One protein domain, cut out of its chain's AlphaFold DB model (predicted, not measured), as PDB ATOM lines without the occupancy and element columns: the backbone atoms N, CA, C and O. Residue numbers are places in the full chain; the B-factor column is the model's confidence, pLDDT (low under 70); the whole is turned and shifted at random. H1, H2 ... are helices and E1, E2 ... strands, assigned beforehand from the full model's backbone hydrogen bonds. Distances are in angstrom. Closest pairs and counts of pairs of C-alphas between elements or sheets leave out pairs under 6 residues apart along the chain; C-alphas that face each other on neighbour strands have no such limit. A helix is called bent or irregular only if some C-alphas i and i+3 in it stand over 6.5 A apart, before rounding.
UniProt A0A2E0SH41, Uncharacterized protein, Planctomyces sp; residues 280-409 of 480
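Overview. This is residues 280 to 409 of the 480 residues of an uncharacterized protein of Planctomyces sp (UniProt A0A2E0SH41). Helix H3 sits in the middle, between two bent strand hairpins: E1 and E2, with H1 and H2 next to them, and E4 and E5, with H4 at the far end of the domain. H5 and H6 pack on H3, and the small pair E3 and E6 lies near its last residues. The printed part has 130 residues, with six named helices and six named strands in the order H1 E1 E2 H2 H3 E3 E4 E5 H4 H5 H6 E6. The strands form three antiparallel sheets of two, and the class is mixed, helices and strands. The whole is compact, with a radius of gyration of the C-alphas of 14.6 A and spans of 42 by 30 by 23 A.

Arrangement. E4, residues 360 to 368, and E5, residues 371 to 375, form an antiparallel hairpin at 140 degrees, with N 365 and O 373 2.8 A apart, within hydrogen-bond range. E4 bends by 76 degrees at residue 363, where the C-alphas of Tyr 363 and Met 378 are the closest, 5.9 A, between E4 and H4, residues 378 to 384. H5, residues 389 to 397, is close to H4 but not clearly touching, with the C-alphas of Leu 384 and Val 392 closest at 5.9 A. H3, residues 334 to 343, and H5 touch, about perpendicular at 79 degrees, with the C-alphas of Pro 335 and Phe 397 closest at 4.8 A. H6, residues 399 to 405, touches H3 at a shallow tilt of 33 degrees, only just short of steep, the same way; the closest C-alphas are those of Pro 335 and Asn 399, 6.6 A. E3, residues 347 to 349, and E6, residues 406 to 408, are antiparallel, with N 348 and O 407 2.9 A apart. E1, residues 303 to 310, and E2, residues 313 to 317, form an antiparallel hairpin, with N 308 and O 315 2.9 A apart; E1 bends by 72 degrees at residue 306. The closest C-alphas of E2 and H3 are those of Val 315 and Ala 337, 6.2 A. H2, residues 320 to 328, comes closest to E1 at Ala 320 and Phe 306, their C-alphas 6.1 A apart, and H1, residues 280 to 287, at Ile 285 and Arg 304, 7.4 A. Every O i to N i+4 pair is within hydrogen-bond range in H1, H2, H3 and H5, against 2 of 3 in H4 and in H6.

Along the chain. H1 begins at C-alpha 280, (110.714, 119.547, 113.598), and E6 ends at C-alpha 408, (117.875, 117.671, 98.608). From first to last C-alpha, E4 measures 18.9 A, E1 16.2 A and H3 14.0 A; H3 begins at (131.383, 121.740, 99.009).

Size, cuts and confidence. The C-alphas of Leu 280 and Ser 379, the two farthest apart, are 42.5 A apart. The printed part has no cut; the link from H1 to E1, residues 288 to 302, is long. Mean pLDDT of the printed part is 96.6, and no printed residue is under 70.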
ATOM      1  N   LEU A 280     110.572 120.572 114.648       85.69
ATOM      2  CA  LEU A 280     110.714 119.547 113.598       85.69
ATOM      3  C   LEU A 280     112.155 119.418 113.105       85.69
ATOM      4  O   LEU A 280     112.685 118.311 113.019       85.69
ATOM      5  N   LYS A 281     112.824 120.549 112.868       87.94
ATOM      6  CA  LYS A 281     114.236 120.566 112.481       87.94
ATOM      7  C   LYS A 281     115.136 119.967 113.562       87.94
ATOM      8  O   LYS A 281     116.049 119.220 113.238       87.94
ATOM      9  N   GLN A 282     114.873 120.240 114.842       91.06
ATOM     10  CA  GLN A 282     115.649 119.650 115.938       91.06
ATOM     11  C   GLN A 282     115.433 118.138 116.049       91.06
ATOM     12  O   GLN A 282     116.396 117.404 116.257       91.06
ATOM     13  N   LEU A 283     114.201 117.659 115.854       90.88
ATOM     14  CA  LEU A 283     113.896 116.226 115.805       90.88
ATOM     15  C   LEU A 283     114.589 115.545 114.624       90.88
ATOM     16  O   LEU A 283     115.182 114.481 114.794       90.88
ATOM     17  N   PHE A 284     114.579 116.181 113.451       91.06
ATOM     18  CA  PHE A 284     115.324 115.713 112.289       91.06
ATOM     19  C   PHE A 284     116.820 115.639 112.599       91.06
ATOM     20  O   PHE A 284     117.404 114.559 112.518       91.06
ATOM     21  N   ILE A 285     117.409 116.743 113.067       93.56
ATOM     22  CA  ILE A 285     118.815 116.819 113.468       93.56
ATOM     23  C   ILE A 285     119.151 115.760 114.506       93.56
ATOM     24  O   ILE A 285     120.246 115.231 114.426       93.56
ATOM     25  N   ALA A 286     118.258 115.426 115.443       93.94
ATOM     26  CA  ALA A 286     118.432 114.368 116.441       93.94
ATOM     27  C   ALA A 286     118.318 112.946 115.864       93.94
ATOM     28  O   ALA A 286     118.921 112.017 116.401       93.94
ATOM     29  N   SER A 287     117.579 112.776 114.768       92.69
ATOM     30  CA  SER A 287     117.348 111.488 114.106       92.69
ATOM     31  C   SER A 287     118.429 111.096 113.096       92.69
ATOM     32  O   SER A 287     118.600 109.906 112.835       92.69
ATOM     33  N   VAL A 288     119.184 112.061 112.548       93.88
ATOM     34  CA  VAL A 288     120.210 111.769 111.534       93.88
ATOM     35  C   VAL A 288     121.274 110.823 112.120       93.88
ATOM     36  O   VAL A 288     121.827 111.120 113.189       93.88
ATOM     37  N   PRO A 289     121.588 109.695 111.457       91.88
ATOM     38  CA  PRO A 289     122.681 108.829 111.870       91.88
ATOM     39  C   PRO A 289     124.012 109.517 111.552       91.88
ATOM     40  O   PRO A 289     124.373 109.710 110.393       91.88
ATOM     41  N   LEU A 290     124.742 109.908 112.597       94.06
ATOM     42  CA  LEU A 290     126.063 110.536 112.471       94.06
ATOM     43  C   LEU A 290     127.206 109.526 112.589       94.06
ATOM     44  O   LEU A 290     128.378 109.894 112.485       94.06
ATOM     45  N   ASP A 291     126.871 108.252 112.783       90.00
ATOM     46  CA  ASP A 291     127.849 107.190 112.918       90.00
ATOM     47  C   ASP A 291     128.734 107.162 111.677       90.00
ATOM     48  O   ASP A 291     128.268 106.963 110.554       90.00
ATOM     49  N   LYS A 292     130.040 107.347 111.900       89.25
ATOM     50  CA  LYS A 292     131.087 107.320 110.871       89.25
ATOM     51  C   LYS A 292     131.068 108.508 109.891       89.25
ATOM     52  O   LYS A 292     131.902 108.534 108.982       89.25
ATOM     53  N   MET A 293     130.217 109.515 110.099       95.75
ATOM     54  CA  MET A 293     130.268 110.759 109.329       95.75
ATOM     55  C   MET A 293     131.531 111.547 109.673       95.75
ATOM     56  O   MET A 293     131.935 111.655 110.835       95.75
ATOM     57  N   LYS A 294     132.178 112.097 108.642       97.19
ATOM     58  CA  LYS A 294     133.389 112.908 108.784       97.19
ATOM     59  C   LYS A 294     133.099 114.370 108.472       97.19
ATOM     60  O   LYS A 294     132.327 114.678 107.567       97.19
ATOM     61  N   CYS A 295     133.747 115.258 109.216       98.19
ATOM     62  CA  CYS A 295     133.682 116.700 109.039       98.19
ATOM     63  C   CYS A 295     134.234 117.093 107.663       98.19
ATOM     64  O   CYS A 295     135.320 116.646 107.276       98.19
ATOM     65  N   ALA A 296     133.512 117.959 106.945       97.56
ATOM     66  CA  ALA A 296     133.892 118.404 105.604       97.56
ATOM     67  C   ALA A 296     135.252 119.124 105.569       97.56
ATOM     68  O   ALA A 296     135.995 119.007 104.593       97.56
ATOM     69  N   VAL A 297     135.590 119.815 106.660       97.94
ATOM     70  CA  VAL A 297     136.796 120.642 106.781       97.94
ATOM     71  C   VAL A 297     137.963 119.861 107.384       97.94
ATOM     72  O   VAL A 297     139.035 119.783 106.789       97.94
ATOM     73  N   THR A 298     137.770 119.265 108.565       97.50
ATOM     74  CA  THR A 298     138.862 118.662 109.356       97.50
ATOM     75  C   THR A 298     139.029 117.162 109.129       97.50
ATOM     76  O   THR A 298     140.026 116.593 109.567       97.50
ATOM     77  N   ARG A 299     138.053 116.500 108.485       96.62
ATOM     78  CA  ARG A 299     137.964 115.033 108.333       96.62
ATOM     79  C   ARG A 299     137.885 114.246 109.651       96.62
ATOM     80  O   ARG A 299     137.974 113.019 109.631       96.62
ATOM     81  N   LYS A 300     137.689 114.923 110.786       97.56
ATOM     82  CA  LYS A 300     137.425 114.301 112.095       97.56
ATOM     83  C   LYS A 300     135.975 113.825 112.194       97.56
ATOM     84  O   LYS A 300     135.179 114.077 111.294       97.56
ATOM     85  N   GLU A 301     135.645 113.101 113.257       97.56
ATOM     86  CA  GLU A 301     134.253 112.751 113.568       97.56
ATOM     87  C   GLU A 301     133.427 114.015 113.812       97.56
ATOM     88  O   GLU A 301     133.956 115.024 114.281       97.56
ATOM     89  N   VAL A 302     132.161 113.973 113.412       98.00
ATOM     90  CA  VAL A 302     131.246 115.107 113.548       98.00
ATOM     91  C   VAL A 302     130.576 115.108 114.915       98.00
ATOM     92  O   VAL A 302     130.306 114.051 115.482       98.00
ATOM     93  N   ASP A 303     130.257 116.297 115.405       97.19
ATOM     94  CA  ASP A 303     129.412 116.502 116.570       97.19
ATOM     95  C   ASP A 303     128.037 116.995 116.108       97.19
ATOM     96  O   ASP A 303     127.916 117.872 115.249       97.19
ATOM     97  N   ARG A 304     126.976 116.454 116.709       96.50
ATOM     98  CA  ARG A 304     125.597 116.868 116.431       96.50
ATOM     99  C   ARG A 304     125.338 118.322 116.832       96.50
ATOM    100  O   ARG A 304     124.398 118.925 116.324       96.50
ATOM    101  N   GLN A 305     126.133 118.874 117.748       96.94
ATOM    102  CA  GLN A 305     126.007 120.253 118.213       96.94
ATOM    103  C   GLN A 305     126.481 121.279 117.179       96.94
ATOM    104  O   GLN A 305     125.965 122.395 117.166       96.94
ATOM    105  N   PHE A 306     127.423 120.913 116.305       98.00
ATOM    106  CA  PHE A 306     127.976 121.815 115.298       98.00
ATOM    107  C   PHE A 306     127.395 121.472 113.933       98.00
ATOM    108  O   PHE A 306     127.865 120.569 113.242       98.00
ATOM    109  N   TYR A 307     126.356 122.200 113.540       97.50
ATOM    110  CA  TYR A 307     125.701 122.023 112.253       97.50
ATOM    111  C   TYR A 307     125.366 123.367 111.610       97.50
ATOM    112  O   TYR A 307     125.195 124.375 112.296       97.50
ATOM    113  N   MET A 308     125.245 123.374 110.285       96.94
ATOM    114  CA  MET A 308     124.821 124.541 109.517       96.94
ATOM    115  C   MET A 308     123.892 124.126 108.379       96.94
ATOM    116  O   MET A 308     124.042 123.043 107.808       96.94
ATOM    117  N   ASP A 309     122.946 125.002 108.045       96.19
ATOM    118  CA  ASP A 309     122.090 124.826 106.875       96.19
ATOM    119  C   ASP A 309     122.908 124.962 105.594       96.19
ATOM    120  O   ASP A 309     123.675 125.913 105.424       96.19
ATOM    121  N   TYR A 310     122.741 124.002 104.691       96.88
ATOM    122  CA  TYR A 310     123.493 123.930 103.451       96.88
ATOM    123  C   TYR A 310     122.688 123.255 102.343       96.88
ATOM    124  O   TYR A 310     122.337 122.087 102.475       96.88
ATOM    125  N   ARG A 311     122.425 123.973 101.241       95.31
ATOM    126  CA  ARG A 311     121.652 123.484 100.075       95.31
ATOM    127  C   ARG A 311     120.309 122.863 100.453       95.31
ATOM    128  O   ARG A 311     120.000 121.765 100.016       95.31
ATOM    129  N   GLU A 312     119.553 123.548 101.307       94.50
ATOM    130  CA  GLU A 312     118.296 123.029 101.870       94.50
ATOM    131  C   GLU A 312     118.465 121.755 102.708       94.50
ATOM    132  O   GLU A 312     117.470 121.133 103.029       94.50
ATOM    133  N   GLY A 313     119.697 121.375 103.051       95.50
ATOM    134  CA  GLY A 313     120.102 120.271 103.916       95.50
ATOM    135  C   GLY A 313     120.774 120.775 105.198       95.50
ATOM    136  O   GLY A 313     120.902 121.980 105.422       95.50
ATOM    137  N   VAL A 314     121.253 119.853 106.032       96.56
ATOM    138  CA  VAL A 314     122.057 120.153 107.226       96.56
ATOM    139  C   VAL A 314     123.409 119.447 107.140       96.56
ATOM    140  O   VAL A 314     123.470 118.221 107.042       96.56
ATOM    141  N   VAL A 315     124.498 120.214 107.217       97.69
ATOM    142  CA  VAL A 315     125.876 119.700 107.265       97.69
ATOM    143  C   VAL A 315     126.385 119.751 108.699       97.69
ATOM    144  O   VAL A 315     126.188 120.743 109.397       97.69
ATOM    145  N   PHE A 316     127.053 118.683 109.124       98.19
ATOM    146  CA  PHE A 316     127.600 118.497 110.465       98.19
ATOM    147  C   PHE A 316     129.125 118.633 110.472       98.19
ATOM    148  O   PHE A 316     129.823 118.135 109.579       98.19
ATOM    149  N   PHE A 317     129.646 119.256 111.526       98.56
ATOM    150  CA  PHE A 317     131.050 119.612 111.706       98.56
ATOM    151  C   PHE A 317     131.612 119.006 112.993       98.56
ATOM    152  O   PHE A 317     130.874 118.591 113.877       98.56
ATOM    153  N   SER A 318     132.939 118.921 113.092       98.38
ATOM    154  CA  SER A 318     133.616 118.397 114.287       98.38
ATOM    155  C   SER A 318     133.639 119.385 115.453       98.38
ATOM    156  O   SER A 318     133.702 118.976 116.605       98.38
ATOM    157  N   ASP A 319     133.649 120.679 115.143       98.44
ATOM    158  CA  ASP A 319     133.858 121.777 116.082       98.44
ATOM    159  C   ASP A 319     133.367 123.100 115.462       98.44
ATOM    160  O   ASP A 319     133.067 123.175 114.263       98.44
ATOM    161  N   ALA A 320     133.267 124.145 116.289       98.31
ATOM    162  CA  ALA A 320     132.833 125.473 115.855       98.31
ATOM    163  C   ALA A 320     133.804 126.122 114.851       98.31
ATOM    164  O   ALA A 320     133.352 126.775 113.914       98.31
ATOM    165  N   GLU A 321     135.115 125.896 114.991       98.31
ATOM    166  CA  GLU A 321     136.138 126.449 114.091       98.31
ATOM    167  C   GLU A 321     135.990 125.887 112.668       98.31
ATOM    168  O   GLU A 321     136.048 126.620 111.682       98.31
ATOM    169  N   ALA A 322     135.730 124.584 112.538       98.50
ATOM    170  CA  ALA A 322     135.449 123.942 111.263       98.50
ATOM    171  C   ALA A 322     134.182 124.501 110.603       98.50
ATOM    172  O   ALA A 322     134.170 124.716 109.391       98.50
ATOM    173  N   MET A 323     133.131 124.746 111.387       98.25
ATOM    174  CA  MET A 323     131.892 125.352 110.899       98.25
ATOM    175  C   MET A 323     132.125 126.794 110.415       98.25
ATOM    176  O   MET A 323     131.670 127.153 109.328       98.25
ATOM    177  N   GLU A 324     132.867 127.608 111.169       98.19
ATOM    178  CA  GLU A 324     133.225 128.978 110.775       98.19
ATOM    179  C   GLU A 324     134.088 128.996 109.512       98.19
ATOM    180  O   GLU A 324     133.769 129.702 108.559       98.19
ATOM    181  N   LYS A 325     135.108 128.138 109.433       98.25
ATOM    182  CA  LYS A 325     135.970 128.021 108.250       98.25
ATOM    183  C   LYS A 325     135.204 127.597 106.999       98.25
ATOM    184  O   LYS A 325     135.502 128.062 105.900       98.25
ATOM    185  N   PHE A 326     134.214 126.719 107.154       98.19
ATOM    186  CA  PHE A 326     133.322 126.351 106.060       98.19
ATOM    187  C   PHE A 326     132.463 127.540 105.614       98.19
ATOM    188  O   PHE A 326     132.313 127.768 104.418       98.19
ATOM    189  N   LYS A 327     131.935 128.322 106.564       97.56
ATOM    190  CA  LYS A 327     131.148 129.529 106.286       97.56
ATOM    191  C   LYS A 327     131.967 130.616 105.581       97.56
ATOM    192  O   LYS A 327     131.433 131.312 104.724       97.56
ATOM    193  N   GLU A 328     133.243 130.764 105.927       98.00
ATOM    194  CA  GLU A 328     134.153 131.722 105.289       98.00
ATOM    195  C   GLU A 328     134.542 131.315 103.866       98.00
ATOM    196  O   GLU A 328     134.674 132.171 102.991       98.00
ATOM    197  N   ASN A 329     134.741 130.017 103.621       96.69
ATOM    198  CA  ASN A 329     135.175 129.518 102.321       96.69
ATOM    199  C   ASN A 329     134.553 128.160 101.997       96.69
ATOM    200  O   ASN A 329     135.177 127.114 102.159       96.69
ATOM    201  N   GLU A 330     133.322 128.187 101.500       97.00
ATOM    202  CA  GLU A 330     132.533 126.984 101.239       97.00
ATOM    203  C   GLU A 330     133.077 126.137 100.075       97.00
ATOM    204  O   GLU A 330     133.156 124.912 100.171       97.00
ATOM    205  N   LEU A 331     133.484 126.788  98.977       96.62
ATOM    206  CA  LEU A 331     133.829 126.157  97.695       96.62
ATOM    207  C   LEU A 331     134.792 124.954  97.775       96.62
ATOM    208  O   LEU A 331     134.497 123.929  97.154       96.62
ATOM    209  N   PRO A 332     135.932 125.010  98.497       97.06
ATOM    210  CA  PRO A 332     136.841 123.867  98.604       97.06
ATOM    211  C   PRO A 332     136.252 122.693  99.399       97.06
ATOM    212  O   PRO A 332     136.724 121.563  99.266       97.06
ATOM    213  N   TYR A 333     135.238 122.941 100.225       98.06
ATOM    214  CA  TYR A 333     134.618 121.942 101.091       98.06
ATOM    215  C   TYR A 333     133.284 121.426 100.547       98.06
ATOM    216  O   TYR A 333     132.818 120.377 101.004       98.06
ATOM    217  N   SER A 334     132.693 122.099  99.552       98.06
ATOM    218  CA  SER A 334     131.383 121.740  99.009       98.06
ATOM    219  C   SER A 334     131.283 120.281  98.545       98.06
ATOM    220  O   SER A 334     130.297 119.644  98.902       98.06
ATOM    221  N   PRO A 335     132.273 119.674  97.845       98.25
ATOM    222  CA  PRO A 335     132.153 118.273  97.433       98.25
ATOM    223  C   PRO A 335     131.973 117.304  98.605       98.25
ATOM    224  O   PRO A 335     131.234 116.327  98.519       98.25
ATOM    225  N   VAL A 336     132.629 117.588  99.730       97.88
ATOM    226  CA  VAL A 336     132.556 116.752 100.932       97.88
ATOM    227  C   VAL A 336     131.255 116.991 101.686       97.88
ATOM    228  O   VAL A 336     130.667 116.043 102.199       97.88
ATOM    229  N   ALA A 337     130.792 118.240 101.736       98.25
ATOM    230  CA  ALA A 337     129.500 118.590 102.313       98.25
ATOM    231  C   ALA A 337     128.339 117.951 101.530       98.25
ATOM    232  O   ALA A 337     127.484 117.301 102.123       98.25
ATOM    233  N   ASN A 338     128.367 118.030 100.198       98.38
ATOM    234  CA  ASN A 338     127.412 117.372  99.302       98.38
ATOM    235  C   ASN A 338     127.403 115.848  99.497       98.38
ATOM    236  O   ASN A 338     126.345 115.229  99.605       98.38
ATOM    237  N   TYR A 339     128.588 115.243  99.610       98.06
ATOM    238  CA  TYR A 339     128.720 113.827  99.940       98.06
ATOM    239  C   TYR A 339     128.096 113.493 101.305       98.06
ATOM    240  O   TYR A 339     127.380 112.501 101.420       98.06
ATOM    241  N   GLN A 340     128.280 114.335 102.327       97.56
ATOM    242  CA  GLN A 340     127.644 114.142 103.632       97.56
ATOM    243  C   GLN A 340     126.109 114.217 103.549       97.56
ATOM    244  O   GLN A 340     125.444 113.379 104.160       97.56
ATOM    245  N   LEU A 341     125.537 115.150 102.775       97.38
ATOM    246  CA  LEU A 341     124.084 115.226 102.547       97.38
ATOM    247  C   LEU A 341     123.540 113.934 101.919       97.38
ATOM    248  O   LEU A 341     122.509 113.419 102.349       97.38
ATOM    249  N   PHE A 342     124.259 113.374 100.946       97.25
ATOM    250  CA  PHE A 342     123.901 112.100 100.322       97.25
ATOM    251  C   PHE A 342     123.985 110.926 101.306       97.25
ATOM    252  O   PHE A 342     123.047 110.136 101.435       97.25
ATOM    253  N   LEU A 343     125.077 110.833 102.066       96.19
ATOM    254  CA  LEU A 343     125.272 109.762 103.044       96.19
ATOM    255  C   LEU A 343     124.235 109.774 104.167       96.19
ATOM    256  O   LEU A 343     123.762 108.721 104.590       96.19
ATOM    257  N   THR A 344     123.870 110.966 104.633       95.00
ATOM    258  CA  THR A 344     122.852 111.160 105.673       95.00
ATOM    259  C   THR A 344     121.423 110.992 105.146       95.00
ATOM    260  O   THR A 344     120.476 111.082 105.923       95.00
ATOM    261  N   GLY A 345     121.253 110.701 103.850       94.44
ATOM    262  CA  GLY A 345     119.953 110.477 103.216       94.44
ATOM    263  C   GLY A 345     119.138 111.749 102.995       94.44
ATOM    264  O   GLY A 345     117.951 111.658 102.707       94.44
ATOM    265  N   GLN A 346     119.758 112.922 103.134       95.75
ATOM    266  CA  GLN A 346     119.117 114.217 102.896       95.75
ATOM    267  C   GLN A 346     119.066 114.545 101.406       95.75
ATOM    268  O   GLN A 346     118.201 115.294 100.973       95.75
ATOM    269  N   ALA A 347     119.994 113.990 100.627       97.12
ATOM    270  CA  ALA A 347     120.020 114.118  99.181       97.12
ATOM    271  C   ALA A 347     119.757 112.769  98.514       97.12
ATOM    272  O   ALA A 347     120.379 111.763  98.862       97.12
ATOM    273  N   THR A 348     118.866 112.768  97.527       97.00
ATOM    274  CA  THR A 348     118.550 111.601  96.701       97.00
ATOM    275  C   THR A 348     119.042 111.841  95.285       97.00
ATOM    276  O   THR A 348     118.881 112.931  94.738       97.00
ATOM    277  N   GLN A 349     119.669 110.832  94.688       98.25
ATOM    278  CA  GLN A 349     120.092 110.904  93.299       98.25
ATOM    279  C   GLN A 349     118.871 110.826  92.372       98.25
ATOM    280  O   GLN A 349     118.100 109.875  92.444       98.25
ATOM    281  N   VAL A 350     118.726 111.806  91.482       98.19
ATOM    282  CA  VAL A 350     117.643 111.881  90.487       98.19
ATOM    283  C   VAL A 350     118.135 111.645  89.059       98.19
ATOM    284  O   VAL A 350     117.388 111.137  88.228       98.19
ATOM    285  N   LEU A 351     119.397 111.972  88.761       98.44
ATOM    286  CA  LEU A 351     120.019 111.788  87.443       98.44
ATOM    287  C   LEU A 351     121.456 111.269  87.588       98.44
ATOM    288  O   LEU A 351     122.022 111.229  88.682       98.44
ATOM    289  N   CYS A 352     122.070 110.866  86.479       98.38
ATOM    290  CA  CYS A 352     123.484 110.518  86.445       98.38
ATOM    291  C   CYS A 352     124.365 111.764  86.701       98.38
ATOM    292  O   CYS A 352     124.236 112.748  85.966       98.38
ATOM    293  N   PRO A 353     125.322 111.716  87.652       97.94
ATOM    294  CA  PRO A 353     126.196 112.847  87.986       97.94
ATOM    295  C   PRO A 353     127.132 113.291  86.856       97.94
ATOM    296  O   PRO A 353     127.579 114.439  86.854       97.94
ATOM    297  N   LEU A 354     127.443 112.405  85.904       97.50
ATOM    298  CA  LEU A 354     128.377 112.690  84.812       97.50
ATOM    299  C   LEU A 354     127.663 113.171  83.541       97.50
ATOM    300  O   LEU A 354     127.990 114.245  83.034       97.50
ATOM    301  N   SER A 355     126.669 112.427  83.041       97.19
ATOM    302  CA  SER A 355     125.964 112.773  81.794       97.19
ATOM    303  C   SER A 355     124.686 113.577  81.970       97.19
ATOM    304  O   SER A 355     124.255 114.215  81.010       97.19
ATOM    305  N   ARG A 356     124.088 113.589  83.170       96.06
ATOM    306  CA  ARG A 356     122.751 114.155  83.451       96.06
ATOM    307  C   ARG A 356     121.592 113.411  82.776       96.06
ATOM    308  O   ARG A 356     120.480 113.929  82.740       96.06
ATOM    309  N   ASN A 357     121.843 112.224  82.236       97.44
ATOM    310  CA  ASN A 357     120.793 111.334  81.746       97.44
ATOM    311  C   ASN A 357     120.178 110.545  82.912       97.44
ATOM    312  O   ASN A 357     120.680 110.601  84.038       97.44
ATOM    313  N   SER A 358     119.114 109.786  82.651       98.00
ATOM    314  CA  SER A 358     118.628 108.782  83.603       98.00
ATOM    315  C   SER A 358     119.748 107.794  83.938       98.00
ATOM    316  O   SER A 358     120.501 107.388  83.052       98.00
ATOM    317  N   PHE A 359     119.890 107.427  85.206       97.94
ATOM    318  CA  PHE A 359     120.839 106.390  85.601       97.94
ATOM    319  C   PHE A 359     120.249 104.994  85.363       97.94
ATOM    320  O   PHE A 359     119.033 104.838  85.259       97.94
ATOM    321  N   ASP A 360     121.126 104.003  85.273       98.06
ATOM    322  CA  ASP A 360     120.798 102.584  85.265       98.06
ATOM    323  C   ASP A 360     121.319 101.968  86.571       98.06
ATOM    324  O   ASP A 360     122.459 102.217  86.978       98.06
ATOM    325  N   GLU A 361     120.476 101.192  87.251       97.62
ATOM    326  CA  GLU A 361     120.828 100.545  88.519       97.62
ATOM    327  C   GLU A 361     121.921  99.477  88.346       97.62
ATOM    328  O   GLU A 361     122.620  99.160  89.308       97.62
ATOM    329  N   GLU A 362     122.133  98.967  87.124       98.06
ATOM    330  CA  GLU A 362     123.214  98.024  86.808       98.06
ATOM    331  C   GLU A 362     124.609  98.657  86.971       98.06
ATOM    332  O   GLU A 362     125.577  97.977  87.326       98.06
ATOM    333  N   TYR A 363     124.735  99.967  86.741       98.25
ATOM    334  CA  TYR A 363     126.016 100.671  86.768       98.25
ATOM    335  C   TYR A 363     126.152 101.480  88.051       98.25
ATOM    336  O   TYR A 363     125.979 102.697  88.048       98.25
ATOM    337  N   SER A 364     126.494 100.813  89.153       97.94
ATOM    338  CA  SER A 364     126.648 101.457  90.458       97.94
ATOM    339  C   SER A 364     128.108 101.545  90.924       97.94
ATOM    340  O   SER A 364     128.965 100.714  90.602       97.94
ATOM    341  N   LEU A 365     128.420 102.600  91.681       97.94
ATOM    342  CA  LEU A 365     129.682 102.769  92.398       97.94
ATOM    343  C   LEU A 365     129.394 102.918  93.889       97.94
ATOM    344  O   LEU A 365     128.759 103.885  94.317       97.94
ATOM    345  N   GLY A 366     129.919 101.993  94.690       97.12
ATOM    346  CA  GLY A 366     129.882 102.094  96.144       97.12
ATOM    347  C   GLY A 366     130.696 103.293  96.622       97.12
ATOM    348  O   GLY A 366     131.917 103.323  96.472       97.12
ATOM    349  N   VAL A 367     130.024 104.271  97.227       94.62
ATOM    350  CA  VAL A 367     130.669 105.463  97.796       94.62
ATOM    351  C   VAL A 367     130.806 105.377  99.315       94.62
ATOM    352  O   VAL A 367     131.289 106.319  99.927       94.62
ATOM    353  N   GLY A 368     130.435 104.251  99.930       90.75
ATOM    354  CA  GLY A 368     130.570 103.981 101.365       90.75
ATOM    355  C   GLY A 368     129.231 103.949 102.107       90.75
ATOM    356  O   GLY A 368     128.222 104.414 101.594       90.75
ATOM    357  N   PHE A 369     129.229 103.383 103.318       88.31
ATOM    358  CA  PHE A 369     128.045 103.269 104.194       88.31
ATOM    359  C   PHE A 369     126.816 102.631 103.531       88.31
ATOM    360  O   PHE A 369     125.697 103.096 103.726       88.31
ATOM    361  N   ASP A 370     127.044 101.585 102.731       93.50
ATOM    362  CA  ASP A 370     126.001 100.880 101.974       93.50
ATOM    363  C   ASP A 370     125.208 101.803 101.026       93.50
ATOM    364  O   ASP A 370     124.077 101.509 100.643       93.50
ATOM    365  N   LYS A 371     125.806 102.943 100.651       95.38
ATOM    366  CA  LYS A 371     125.292 103.863  99.642       95.38
ATOM    367  C   LYS A 371     126.046 103.678  98.334       95.38
ATOM    368  O   LYS A 371     127.281 103.613  98.295       95.38
ATOM    369  N   GLU A 372     125.276 103.662  97.260       97.62
ATOM    370  CA  GLU A 372     125.762 103.540  95.895       97.62
ATOM    371  C   GLU A 372     125.282 104.735  95.078       97.62
ATOM    372  O   GLU A 372     124.187 105.249  95.300       97.62
ATOM    373  N   VAL A 373     126.129 105.196  94.161       98.25
ATOM    374  CA  VAL A 373     125.772 106.195  93.149       98.25
ATOM    375  C   VAL A 373     125.656 105.481  91.814       98.25
ATOM    376  O   VAL A 373     126.546 104.712  91.453       98.25
ATOM    377  N   TYR A 374     124.581 105.748  91.086       98.50
ATOM    378  CA  TYR A 374     124.256 105.084  89.830       98.50
ATOM    379  C   TYR A 374     124.676 105.922  88.615       98.50
ATOM    380  O   TYR A 374     124.705 107.156  88.659       98.50
ATOM    381  N   PHE A 375     125.001 105.266  87.508       98.56
ATOM    382  CA  PHE A 375     125.489 105.893  86.279       98.56
ATOM    383  C   PHE A 375     124.633 105.488  85.087       98.56
ATOM    384  O   PHE A 375     123.904 104.508  85.140       98.56
ATOM    385  N   ASN A 376     124.687 106.256  84.000       98.31
ATOM    386  CA  ASN A 376     123.898 105.945  82.810       98.31
ATOM    387  C   ASN A 376     124.512 104.792  81.999       98.31
ATOM    388  O   ASN A 376     123.793 104.076  81.313       98.31
ATOM    389  N   SER A 377     125.836 104.616  82.054       98.19
ATOM    390  CA  SER A 377     126.537 103.598  81.262       98.19
ATOM    391  C   SER A 377     127.783 103.038  81.952       98.19
ATOM    392  O   SER A 377     128.439 103.705  82.756       98.19
ATOM    393  N   MET A 378     128.198 101.832  81.545       98.00
ATOM    394  CA  MET A 378     129.447 101.213  82.010       98.00
ATOM    395  C   MET A 378     130.697 102.063  81.704       98.00
ATOM    396  O   MET A 378     131.680 102.003  82.442       98.00
ATOM    397  N   SER A 379     130.700 102.853  80.623       98.06
ATOM    398  CA  SER A 379     131.834 103.727  80.283       98.06
ATOM    399  C   SER A 379     132.058 104.832  81.312       98.06
ATOM    400  O   SER A 379     133.204 105.100  81.664       98.06
ATOM    401  N   GLU A 380     130.982 105.425  81.828       97.50
ATOM    402  CA  GLU A 380     131.037 106.455  82.872       97.50
ATOM    403  C   GLU A 380     131.534 105.875  84.197       97.50
ATOM    404  O   GLU A 380     132.407 106.445  84.848       97.50
ATOM    405  N   LEU A 381     131.041 104.688  84.562       97.94
ATOM    406  CA  LEU A 381     131.519 103.973  85.740       97.94
ATOM    407  C   LEU A 381     133.029 103.678  85.636       97.94
ATOM    408  O   LEU A 381     133.780 103.918  86.585       97.94
ATOM    409  N   ARG A 382     133.503 103.217  84.470       97.88
ATOM    410  CA  ARG A 382     134.932 102.954  84.214       97.88
ATOM    411  C   ARG A 382     135.808 104.207  84.254       97.88
ATOM    412  O   ARG A 382     136.996 104.080  84.533       97.88
ATOM    413  N   GLU A 383     135.262 105.395  83.992       97.44
ATOM    414  CA  GLU A 383     136.009 106.654  84.116       97.44
ATOM    415  C   GLU A 383     136.446 106.906  85.568       97.44
ATOM    416  O   GLU A 383     137.539 107.429  85.809       97.44
ATOM    417  N   LEU A 384     135.613 106.495  86.527       97.75
ATOM    418  CA  LEU A 384     135.824 106.716  87.958       97.75
ATOM    419  C   LEU A 384     136.470 105.521  88.668       97.75
ATOM    420  O   LEU A 384     137.178 105.707  89.661       97.75
ATOM    421  N   GLN A 385     136.263 104.300  88.173       96.31
ATOM    422  CA  GLN A 385     136.857 103.100  88.760       96.31
ATOM    423  C   GLN A 385     138.392 103.168  88.760       96.31
ATOM    424  O   GLN A 385     139.037 103.449  87.751       96.31
ATOM    425  N   GLY A 386     138.992 102.899  89.923       94.75
ATOM    426  CA  GLY A 386     140.446 102.913  90.107       94.75
ATOM    427  C   GLY A 386     141.084 104.307  90.156       94.75
ATOM    428  O   GLY A 386     142.310 104.402  90.195       94.75
ATOM    429  N   LYS A 387     140.293 105.388  90.150       97.75
ATOM    430  CA  LYS A 387     140.791 106.754  90.359       97.75
ATOM    431  C   LYS A 387     140.949 107.075  91.844       97.75
ATOM    432  O   LYS A 387     140.412 106.388  92.710       97.75
ATOM    433  N   ASP A 388     141.689 108.147  92.118       96.81
ATOM    434  CA  ASP A 388     141.846 108.676  93.470       96.81
ATOM    435  C   ASP A 388     140.472 109.012  94.096       96.81
ATOM    436  O   ASP A 388     139.645 109.652  93.436       96.81
ATOM    437  N   PRO A 389     140.205 108.631  95.361       94.44
ATOM    438  CA  PRO A 389     138.925 108.906  96.013       94.44
ATOM    439  C   PRO A 389     138.556 110.393  96.061       94.44
ATOM    440  O   PRO A 389     137.381 110.734  95.948       94.44
ATOM    441  N   GLY A 390     139.536 111.291  96.201       95.19
ATOM    442  CA  GLY A 390     139.311 112.736  96.175       95.19
ATOM    443  C   GLY A 390     138.868 113.226  94.799       95.19
ATOM    444  O   GLY A 390     137.954 114.052  94.704       95.19
ATOM    445  N   TYR A 391     139.446 112.669  93.731       96.62
ATOM    446  CA  TYR A 391     139.001 112.922  92.359       96.62
ATOM    447  C   TYR A 391     137.568 112.434  92.128       96.62
ATOM    448  O   TYR A 391     136.736 113.201  91.646       96.62
ATOM    449  N   VAL A 392     137.262 111.190  92.516       97.44
ATOM    450  CA  VAL A 392     135.918 110.601  92.378       97.44
ATOM    451  C   VAL A 392     134.883 111.440  93.124       97.44
ATOM    452  O   VAL A 392     133.860 111.818  92.554       97.44
ATOM    453  N   LEU A 393     135.181 111.804  94.373       96.94
ATOM    454  CA  LEU A 393     134.297 112.615  95.203       96.94
ATOM    455  C   LEU A 393     134.060 113.998  94.583       96.94
ATOM    456  O   LEU A 393     132.921 114.446  94.502       96.94
ATOM    457  N   THR A 394     135.104 114.648  94.066       97.44
ATOM    458  CA  THR A 394     134.978 115.949  93.389       97.44
ATOM    459  C   THR A 394     134.176 115.851  92.090       97.44
ATOM    460  O   THR A 394     133.428 116.769  91.761       97.44
ATOM    461  N   LYS A 395     134.299 114.747  91.347       97.94
ATOM    462  CA  LYS A 395     133.569 114.537  90.092       97.94
ATOM    463  C   LYS A 395     132.087 114.259  90.298       97.94
ATOM    464  O   LYS A 395     131.280 114.828  89.572       97.94
ATOM    465  N   ILE A 396     131.739 113.428  91.277       98.19
ATOM    466  CA  ILE A 396     130.346 113.053  91.555       98.19
ATOM    467  C   ILE A 396     129.631 114.142  92.359       98.19
ATOM    468  O   ILE A 396     128.517 114.533  92.027       98.19
ATOM    469  N   PHE A 397     130.276 114.632  93.419       98.38
ATOM    470  CA  PHE A 397     129.665 115.521  94.408       98.38
ATOM    471  C   PHE A 397     130.118 116.978  94.268       98.38
ATOM    472  O   PHE A 397     129.762 117.811  95.096       98.38
ATOM    473  N   GLY A 398     130.883 117.332  93.232       98.25
ATOM    474  CA  GLY A 398     131.182 118.732  92.927       98.25
ATOM    475  C   GLY A 398     129.904 119.537  92.680       98.25
ATOM    476  O   GLY A 398     128.933 118.996  92.163       98.25
ATOM    477  N   ASN A 399     129.907 120.832  93.017       97.81
ATOM    478  CA  ASN A 399     128.708 121.690  92.997       97.81
ATOM    479  C   ASN A 399     127.858 121.542  91.731       97.81
ATOM    480  O   ASN A 399     126.670 121.247  91.815       97.81
ATOM    481  N   THR A 400     128.491 121.643  90.561       97.25
ATOM    482  CA  THR A 400     127.805 121.521  89.272       97.25
ATOM    483  C   THR A 400     127.186 120.141  89.046       97.25
ATOM    484  O   THR A 400     126.109 120.051  88.468       97.25
ATOM    485  N   ALA A 401     127.864 119.062  89.445       97.75
ATOM    486  CA  ALA A 401     127.346 117.703  89.289       97.75
ATOM    487  C   ALA A 401     126.209 117.440  90.285       97.75
ATOM    488  O   ALA A 401     125.175 116.887  89.907       97.75
ATOM    489  N   PHE A 402     126.379 117.915  91.522       98.25
ATOM    490  CA  PHE A 402     125.428 117.733  92.607       98.25
ATOM    491  C   PHE A 402     124.089 118.415  92.315       98.25
ATOM    492  O   PHE A 402     123.066 117.745  92.271       98.25
ATOM    493  N   GLU A 403     124.102 119.710  91.989       97.38
ATOM    494  CA  GLU A 403     122.892 120.492  91.668       97.38
ATOM    495  C   GLU A 403     122.082 119.922  90.503       97.38
ATOM    496  O   GLU A 403     120.878 120.129  90.407       97.38
ATOM    497  N   ARG A 404     122.750 119.234  89.576       97.06
ATOM    498  CA  ARG A 404     122.104 118.681  88.384       97.06
ATOM    499  C   ARG A 404     121.518 117.300  88.607       97.06
ATOM    500  O   ARG A 404     120.696 116.884  87.799       97.06
ATOM    501  N   SER A 405     121.998 116.584  89.615       98.19
ATOM    502  CA  SER A 405     121.845 115.128  89.676       98.19
ATOM    503  C   SER A 405     121.325 114.636  91.011       98.19
ATOM    504  O   SER A 405     120.954 113.471  91.117       98.19
ATOM    505  N   PHE A 406     121.267 115.516  92.005       98.31
ATOM    506  CA  PHE A 406     120.770 115.226  93.333       98.31
ATOM    507  C   PHE A 406     119.728 116.263  93.725       98.31
ATOM    508  O   PHE A 406     119.895 117.460  93.493       98.31
ATOM    509  N   GLU A 407     118.666 115.782  94.350       97.56
ATOM    510  CA  GLU A 407     117.625 116.599  94.949       97.56
ATOM    511  C   GLU A 407     117.742 116.486  96.466       97.56
ATOM    512  O   GLU A 407     117.814 115.380  97.013       97.56
ATOM    513  N   VAL A 408     117.818 117.629  97.147       96.50
ATOM    514  CA  VAL A 408     117.875 117.671  98.608       96.50
ATOM    515  C   VAL A 408     116.447 117.719  99.128       96.50
ATOM    516  O   VAL A 408     115.731 118.690  98.926       96.50
ATOM    517  N   ALA A 409     116.035 116.651  99.795       87.75
ATOM    518  CA  ALA A 409     114.741 116.543 100.435       87.75
ATOM    519  C   ALA A 409     114.954 116.549 101.951       87.75
ATOM    520  O   ALA A 409     114.997 115.498 102.594       87.75
TER     521      ALA A 409